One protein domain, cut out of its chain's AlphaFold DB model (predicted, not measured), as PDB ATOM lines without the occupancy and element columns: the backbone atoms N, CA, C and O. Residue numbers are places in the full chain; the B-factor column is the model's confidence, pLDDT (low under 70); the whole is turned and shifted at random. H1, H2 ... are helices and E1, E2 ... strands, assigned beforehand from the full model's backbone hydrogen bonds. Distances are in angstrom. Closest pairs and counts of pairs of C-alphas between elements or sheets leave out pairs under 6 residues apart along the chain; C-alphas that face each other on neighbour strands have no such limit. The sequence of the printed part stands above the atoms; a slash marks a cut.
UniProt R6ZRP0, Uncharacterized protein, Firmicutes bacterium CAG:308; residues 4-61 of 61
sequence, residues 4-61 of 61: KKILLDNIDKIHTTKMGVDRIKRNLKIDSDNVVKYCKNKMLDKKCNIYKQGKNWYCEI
ATOM      1  N   LYS A   4     121.405 162.238  89.766       83.69
ATOM      2  CA  LYS A   4     120.524 162.435  88.608       83.69
ATOM      3  C   LYS A   4     120.825 163.736  87.856       83.69
ATOM      4  O   LYS A   4     120.848 163.738  86.630       83.69
ATOM      5  N   LYS A   5     121.087 164.834  88.572       88.38
ATOM      6  CA  LYS A   5     121.384 166.141  87.968       88.38
ATOM      7  C   LYS A   5     122.690 166.103  87.172       88.38
ATOM      8  O   LYS A   5     122.720 166.606  86.060       88.38
ATOM      9  N   ILE A   6     123.725 165.427  87.676       89.94
ATOM     10  CA  ILE A   6     125.011 165.292  86.970       89.94
ATOM     11  C   ILE A   6     124.833 164.559  85.636       89.94
ATOM     12  O   ILE A   6     125.400 164.983  84.625       89.94
ATOM     13  N   LEU A   7     124.059 163.467  85.626       89.88
ATOM     14  CA  LEU A   7     123.783 162.716  84.401       89.88
ATOM     15  C   LEU A   7     123.028 163.578  83.383       89.88
ATOM     16  O   LEU A   7     123.410 163.611  82.216       89.88
ATOM     17  N   LEU A   8     121.987 164.287  83.828       90.88
ATOM     18  CA  LEU A   8     121.171 165.145  82.966       90.88
ATOM     19  C   LEU A   8     121.967 166.336  82.415       90.88
ATOM     20  O   LEU A   8     121.908 166.590  81.217       90.88
ATOM     21  N   ASP A   9     122.786 166.993  83.241       93.44
ATOM     22  CA  ASP A   9     123.641 168.117  82.828       93.44
ATOM     23  C   ASP A   9     124.704 167.697  81.791       93.44
ATOM     24  O   ASP A   9     125.242 168.528  81.062       93.44
ATOM     25  N   ASN A  10     125.027 166.401  81.708       93.31
ATOM     26  CA  ASN A  10     125.995 165.847  80.758       93.31
ATOM     27  C   ASN A  10     125.350 164.943  79.697       93.31
ATOM     28  O   ASN A  10     126.072 164.255  78.970       93.31
ATOM     29  N   ILE A  11     124.018 164.944  79.571       92.75
ATOM     30  CA  ILE A  11     123.297 164.027  78.682       92.75
ATOM     31  C   ILE A  11     123.742 164.171  77.223       92.75
ATOM     32  O   ILE A  11     123.820 163.187  76.487       92.75
ATOM     33  N   ASP A  12     124.126 165.378  76.808       93.19
ATOM     34  CA  ASP A  12     124.574 165.649  75.446       93.19
ATOM     35  C   ASP A  12     125.879 164.945  75.087       93.19
ATOM     36  O   ASP A  12     126.048 164.531  73.939       93.19
ATOM     37  N   LYS A  13     126.733 164.687  76.083       94.38
ATOM     38  CA  LYS A  13     128.000 163.968  75.916       94.38
ATOM     39  C   LYS A  13     127.809 162.464  75.720       94.38
ATOM     40  O   LYS A  13     128.765 161.791  75.338       94.38
ATOM     41  N   ILE A  14     126.611 161.922  75.965       92.50
ATOM     42  CA  ILE A  14     126.321 160.506  75.722       92.50
ATOM     43  C   ILE A  14     126.397 160.239  74.221       92.50
ATOM     44  O   ILE A  14     125.602 160.750  73.429       92.50
ATOM     45  N   HIS A  15     127.347 159.390  73.857       93.69
ATOM     46  CA  HIS A  15     127.555 158.872  72.517       93.69
ATOM     47  C   HIS A  15     127.904 157.387  72.614       93.69
ATOM     48  O   HIS A  15     128.198 156.860  73.686       93.69
ATOM     49  N   THR A  16     127.839 156.694  71.485       93.44
ATOM     50  CA  THR A  16     128.224 155.286  71.394       93.44
ATOM     51  C   THR A  16     128.930 155.033  70.068       93.44
ATOM     52  O   THR A  16     128.908 155.877  69.172       93.44
ATOM     53  N   THR A  17     129.588 153.887  69.945       94.81
ATOM     54  CA  THR A  17     130.241 153.465  68.700       94.81
ATOM     55  C   THR A  17     129.229 152.816  67.757       94.81
ATOM     56  O   THR A  17     128.155 152.405  68.192       94.81
ATOM     57  N   LYS A  18     129.569 152.647  66.471       92.12
ATOM     58  CA  LYS A  18     128.698 151.947  65.503       92.12
ATOM     59  C   LYS A  18     128.297 150.545  65.992       92.12
ATOM     60  O   LYS A  18     127.117 150.240  66.070       92.12
ATOM     61  N   MET A  19     129.261 149.754  66.470       93.69
ATOM     62  CA  MET A  19     128.975 148.443  67.078       93.69
ATOM     63  C   MET A  19     128.108 148.547  68.342       93.69
ATOM     64  O   MET A  19     127.303 147.661  68.630       93.69
ATOM     65  N   GLY A  20     128.272 149.618  69.123       93.75
ATOM     66  CA  GLY A  20     127.417 149.908  70.269       93.75
ATOM     67  C   GLY A  20     125.966 150.156  69.856       93.75
ATOM     68  O   GLY A  20     125.063 149.635  70.507       93.75
ATOM     69  N   VAL A  21     125.746 150.872  68.747       93.12
ATOM     70  CA  VAL A  21     124.410 151.063  68.164       93.12
ATOM     71  C   VAL A  21     123.764 149.720  67.847       93.12
ATOM     72  O   VAL A  21     122.659 149.461  68.322       93.12
ATOM     73  N   ASP A  22     124.468 148.841  67.133       92.56
ATOM     74  CA  ASP A  22     123.932 147.538  66.718       92.56
ATOM     75  C   ASP A  22     123.575 146.649  67.918       92.56
ATOM     76  O   ASP A  22     122.510 146.025  67.954       92.56
ATOM     77  N   ARG A  23     124.429 146.637  68.951       94.44
ATOM     78  CA  ARG A  23     124.163 145.914  70.207       94.44
ATOM     79  C   ARG A  23     122.912 146.440  70.907       94.44
ATOM     80  O   ARG A  23     122.098 145.645  71.372       94.44
ATOM     81  N   ILE A  24     122.749 147.760  70.978       93.38
ATOM     82  CA  ILE A  24     121.585 148.391  71.613       93.38
ATOM     83  C   ILE A  24     120.312 148.099  70.811       93.38
ATOM     84  O   ILE A  24     119.323 147.682  71.414       93.38
ATOM     85  N   LYS A  25     120.339 148.247  69.475       93.25
ATOM     86  CA  LYS A  25     119.208 147.905  68.592       93.25
ATOM     87  C   LYS A  25     118.751 146.467  68.830       93.25
ATOM     88  O   LYS A  25     117.570 146.231  69.073       93.25
ATOM     89  N   ARG A  26     119.693 145.514  68.833       94.00
ATOM     90  CA  ARG A  26     119.408 144.086  69.048       94.00
ATOM     91  C   ARG A  26     118.806 143.812  70.429       94.00
ATOM     92  O   ARG A  26     117.829 143.075  70.519       94.00
ATOM     93  N   ASN A  27     119.358 144.406  71.487       93.75
ATOM     94  CA  ASN A  27     118.897 144.157  72.855       93.75
ATOM     95  C   ASN A  27     117.527 144.783  73.139       93.75
ATOM     96  O   ASN A  27     116.683 144.149  73.766       93.75
ATOM     97  N   LEU A  28     117.304 146.014  72.676       89.94
ATOM     98  CA  LEU A  28     116.046 146.734  72.889       89.94
ATOM     99  C   LEU A  28     114.981 146.404  71.838       89.94
ATOM    100  O   LEU A  28     113.844 146.845  71.982       89.94
ATOM    101  N   LYS A  29     115.336 145.641  70.796       91.56
ATOM    102  CA  LYS A  29     114.472 145.297  69.655       91.56
ATOM    103  C   LYS A  29     113.827 146.536  69.018       91.56
ATOM    104  O   LYS A  29     112.647 146.526  68.682       91.56
ATOM    105  N   ILE A  30     114.606 147.609  68.881       88.25
ATOM    106  CA  ILE A  30     114.163 148.866  68.266       88.25
ATOM    107  C   ILE A  30     114.757 149.013  66.869       88.25
ATOM    108  O   ILE A  30     115.955 148.807  66.676       88.25
ATOM    109  N   ASP A  31     113.933 149.449  65.921       82.50
ATOM    110  CA  ASP A  31     114.337 149.705  64.533       82.50
ATOM    111  C   ASP A  31     114.699 151.184  64.289       82.50
ATOM    112  O   ASP A  31     114.504 151.752  63.223       82.50
ATOM    113  N   SER A  32     115.180 151.870  65.328       80.12
ATOM    114  CA  SER A  32     115.525 153.290  65.238       80.12
ATOM    115  C   SER A  32     116.976 153.463  64.828       80.12
ATOM    116  O   SER A  32     117.875 153.017  65.539       80.12
ATOM    117  N   ASP A  33     117.228 154.196  63.744       74.50
ATOM    118  CA  ASP A  33     118.583 154.575  63.328       74.50
ATOM    119  C   ASP A  33     119.305 155.470  64.329       74.50
ATOM    120  O   ASP A  33     120.536 155.496  64.368       74.50
ATOM    121  N   ASN A  34     118.559 156.144  65.204       86.94
ATOM    122  CA  ASN A  34     119.122 157.028  66.210       86.94
ATOM    123  C   ASN A  34     118.866 156.504  67.628       86.94
ATOM    124  O   ASN A  34     118.159 157.116  68.435       86.94
ATOM    125  N   VAL A  35     119.469 155.354  67.942       91.81
ATOM    126  CA  VAL A  35     119.348 154.712  69.263       91.81
ATOM    127  C   VAL A  35     119.823 155.600  70.409       91.81
ATOM    128  O   VAL A  35     119.262 155.546  71.497       91.81
ATOM    129  N   VAL A  36     120.825 156.455  70.179       92.31
ATOM    130  CA  VAL A  36     121.325 157.374  71.209       92.31
ATOM    131  C   VAL A  36     120.244 158.388  71.560       92.31
ATOM    132  O   VAL A  36     119.948 158.575  72.737       92.31
ATOM    133  N   LYS A  37     119.597 158.994  70.554       93.00
ATOM    134  CA  LYS A  37     118.464 159.900  70.774       93.00
ATOM    135  C   LYS A  37     117.310 159.193  71.485       93.00
ATOM    136  O   LYS A  37     116.733 159.763  72.406       93.00
ATOM    137  N   TYR A  38     117.013 157.947  71.113       92.19
ATOM    138  CA  TYR A  38     116.002 157.140  71.797       92.19
ATOM    139  C   TYR A  38     116.316 156.968  73.294       92.19
ATOM    140  O   TYR A  38     115.473 157.271  74.136       92.19
ATOM    141  N   CYS A  39     117.542 156.562  73.638       92.06
ATOM    142  CA  CYS A  39     117.965 156.405  75.030       92.06
ATOM    143  C   CYS A  39     117.942 157.733  75.804       92.06
ATOM    144  O   CYS A  39     117.453 157.765  76.931       92.06
ATOM    145  N   LYS A  40     118.402 158.840  75.198       93.25
ATOM    146  CA  LYS A  40     118.339 160.178  75.815       93.25
ATOM    147  C   LYS A  40     116.897 160.572  76.146       93.25
ATOM    148  O   LYS A  40     116.623 160.984  77.266       93.25
ATOM    149  N   ASN A  41     115.964 160.373  75.214       92.56
ATOM    150  CA  ASN A  41     114.548 160.675  75.442       92.56
ATOM    151  C   ASN A  41     113.957 159.847  76.591       92.56
ATOM    152  O   ASN A  41     113.183 160.375  77.380       92.56
ATOM    153  N   LYS A  42     114.345 158.571  76.712       91.25
ATOM    154  CA  LYS A  42     113.923 157.702  77.819       91.25
ATOM    155  C   LYS A  42     114.444 158.202  79.170       91.25
ATOM    156  O   LYS A  42     113.684 158.228  80.127       91.25
ATOM    157  N   MET A  43     115.689 158.673  79.232       92.12
ATOM    158  CA  MET A  43     116.264 159.283  80.442       92.12
ATOM    159  C   MET A  43     115.620 160.631  80.806       92.12
ATOM    160  O   MET A  43     115.564 160.989  81.979       92.12
ATOM    161  N   LEU A  44     115.139 161.389  79.815       91.69
ATOM    162  CA  LEU A  44     114.439 162.663  80.027       91.69
ATOM    163  C   LEU A  44     112.965 162.490  80.414       91.69
ATOM    164  O   LEU A  44     112.329 163.459  80.837       91.69
ATOM    165  N   ASP A  45     112.412 161.283  80.279       92.56
ATOM    166  CA  ASP A  45     111.048 160.997  80.704       92.56
ATOM    167  C   ASP A  45     110.918 161.222  82.217       92.56
ATOM    168  O   ASP A  45     111.723 160.738  83.016       92.56
ATOM    169  N   LYS A  46     109.873 161.948  82.631       88.50
ATOM    170  CA  LYS A  46     109.593 162.205  84.050       88.50
ATOM    171  C   LYS A  46     109.338 160.914  84.830       88.50
ATOM    172  O   LYS A  46     109.537 160.909  86.042       88.50
ATOM    173  N   LYS A  47     108.908 159.851  84.144       91.50
ATOM    174  CA  LYS A  47     108.706 158.517  84.711       91.50
ATOM    175  C   LYS A  47     110.002 157.717  84.841       91.50
ATOM    176  O   LYS A  47     109.998 156.764  85.607       91.50
ATOM    177  N   CYS A  48     111.100 158.093  84.165       91.44
ATOM    178  CA  CYS A  48     112.348 157.353  84.337       91.44
ATOM    179  C   CYS A  48     112.932 157.585  85.741       91.44
ATOM    180  O   CYS A  48     113.311 158.702  86.135       91.44
ATOM    181  N   ASN A  49     113.048 156.486  86.477       91.88
ATOM    182  CA  ASN A  49     113.851 156.377  87.672       91.88
ATOM    183  C   ASN A  49     115.319 156.189  87.281       91.88
ATOM    184  O   ASN A  49     115.681 155.224  86.608       91.88
ATOM    185  N   ILE A  50     116.168 157.121  87.709       91.75
ATOM    186  CA  ILE A  50     117.598 157.119  87.404       91.75
ATOM    187  C   ILE A  50     118.358 156.948  88.703       91.75
ATOM    188  O   ILE A  50     118.227 157.769  89.612       91.75
ATOM    189  N   TYR A  51     119.202 155.927  88.752       91.31
ATOM    190  CA  TYR A  51     120.046 155.652  89.903       91.31
ATOM    191  C   TYR A  51     121.418 155.145  89.460       91.31
ATOM    192  O   TYR A  51     121.653 154.820  88.293       91.31
ATOM    193  N   LYS A  52     122.359 155.120  90.399       92.31
ATOM    194  CA  LYS A  52     123.742 154.719  90.155       92.31
ATOM    195  C   LYS A  52     124.086 153.523  91.031       92.31
ATOM    196  O   LYS A  52     123.836 153.554  92.232       92.31
ATOM    197  N   GLN A  53     124.687 152.492  90.444       93.06
ATOM    198  CA  GLN A  53     125.271 151.371  91.186       93.06
ATOM    199  C   GLN A  53     126.746 151.242  90.810       93.06
ATOM    200  O   GLN A  53     127.107 150.995  89.655       93.06
ATOM    201  N   GLY A  54     127.620 151.465  91.791       93.12
ATOM    202  CA  GLY A  54     129.060 151.543  91.567       93.12
ATOM    203  C   GLY A  54     129.415 152.624  90.542       93.12
ATOM    204  O   GLY A  54     129.180 153.813  90.759       93.12
ATOM    205  N   LYS A  55     129.998 152.210  89.411       91.25
ATOM    206  CA  LYS A  55     130.395 153.112  88.314       91.25
ATOM    207  C   LYS A  55     129.319 153.272  87.231       91.25
ATOM    208  O   LYS A  55     129.484 154.121  86.360       91.25
ATOM    209  N   ASN A  56     128.233 152.499  87.293       93.00
ATOM    210  CA  ASN A  56     127.232 152.413  86.232       93.00
ATOM    211  C   ASN A  56     125.962 153.196  86.579       93.00
ATOM    212  O   ASN A  56     125.523 153.211  87.731       93.00
ATOM    213  N   TRP A  57     125.360 153.806  85.558       91.94
ATOM    214  CA  TRP A  57     124.043 154.436  85.631       91.94
ATOM    215  C   TRP A  57     122.973 153.492  85.105       91.94
ATOM    216  O   TRP A  57     123.168 152.843  84.077       91.94
ATOM    217  N   TYR A  58     121.833 153.481  85.781       91.88
ATOM    218  CA  TYR A  58     120.651 152.717  85.416       91.88
ATOM    219  C   TYR A  58     119.485 153.692  85.211       91.88
ATOM    220  O   TYR A  58     119.355 154.668  85.953       91.88
ATOM    221  N   CYS A  59     118.676 153.454  84.175       91.19
ATOM    222  CA  CYS A  59     117.408 154.147  83.918       91.19
ATOM    223  C   CYS A  59     116.329 153.084  83.725       91.19
ATOM    224  O   CYS A  59     116.460 152.221  82.855       91.19
ATOM    225  N   GLU A  60     115.284 153.169  84.535       90.88
ATOM    226  CA  GLU A  60     114.121 152.283  84.530       90.88
ATOM    227  C   GLU A  60     112.861 153.133  84.382       90.88
ATOM    228  O   GLU A  60     112.788 154.208  84.970       90.88
ATOM    229  N   ILE A  61     111.889 152.680  83.589       84.50
ATOM    230  CA  ILE A  61     110.600 153.358  83.353       84.50
ATOM    231  C   ILE A  61     109.474 152.461  83.836       84.50
ATOM    232  O   ILE A  61     109.581 151.243  83.574       84.50
TER     233      ILE A  61
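This is residues 4 to 61 of the 61 residues of an uncharacterized protein of Firmicutes bacterium CAG:308 (UniProt R6ZRP0). H3 bridges two ends: H2 packs at a steep angle by its start, and the two-strand hairpin E1-E2 and short H1 gather near its last residues. Residues 10 to 17 lead from H1 back to H2. The 58 printed residues run H1, H2, H3, E1, E2, mixed in class with an antiparallel sheet, compact with a radius of gyration of the C-alphas of 11.7 A, spanning 28 by 21 by 20 A.

Find C-alpha 4 at (120.524, 162.435, 88.608), where H1, residues 4 to 9, begins. H2, residues 18 to 28, covers 15.5 A; H3, residues 35 to 44, 14.3 A. E1 is residues 49 to 53; E2, residues 56 to 60, ends at C-alpha 60, (114.121, 152.283, 84.530).

H2 and H3 touch, closest at C-alphas 21 and 35, 6.3 A. H3 comes closest to E2 at C-alphas 43 and 59, 6.3 A. In the hairpin, look at N 49 and O 60, 2.7 A. Every O i to N i+4 pair in H1, H2 and H3 is within hydrogen-bond range.

The printed part has no cut, no long link and no printed residue under 70 in pLDDT.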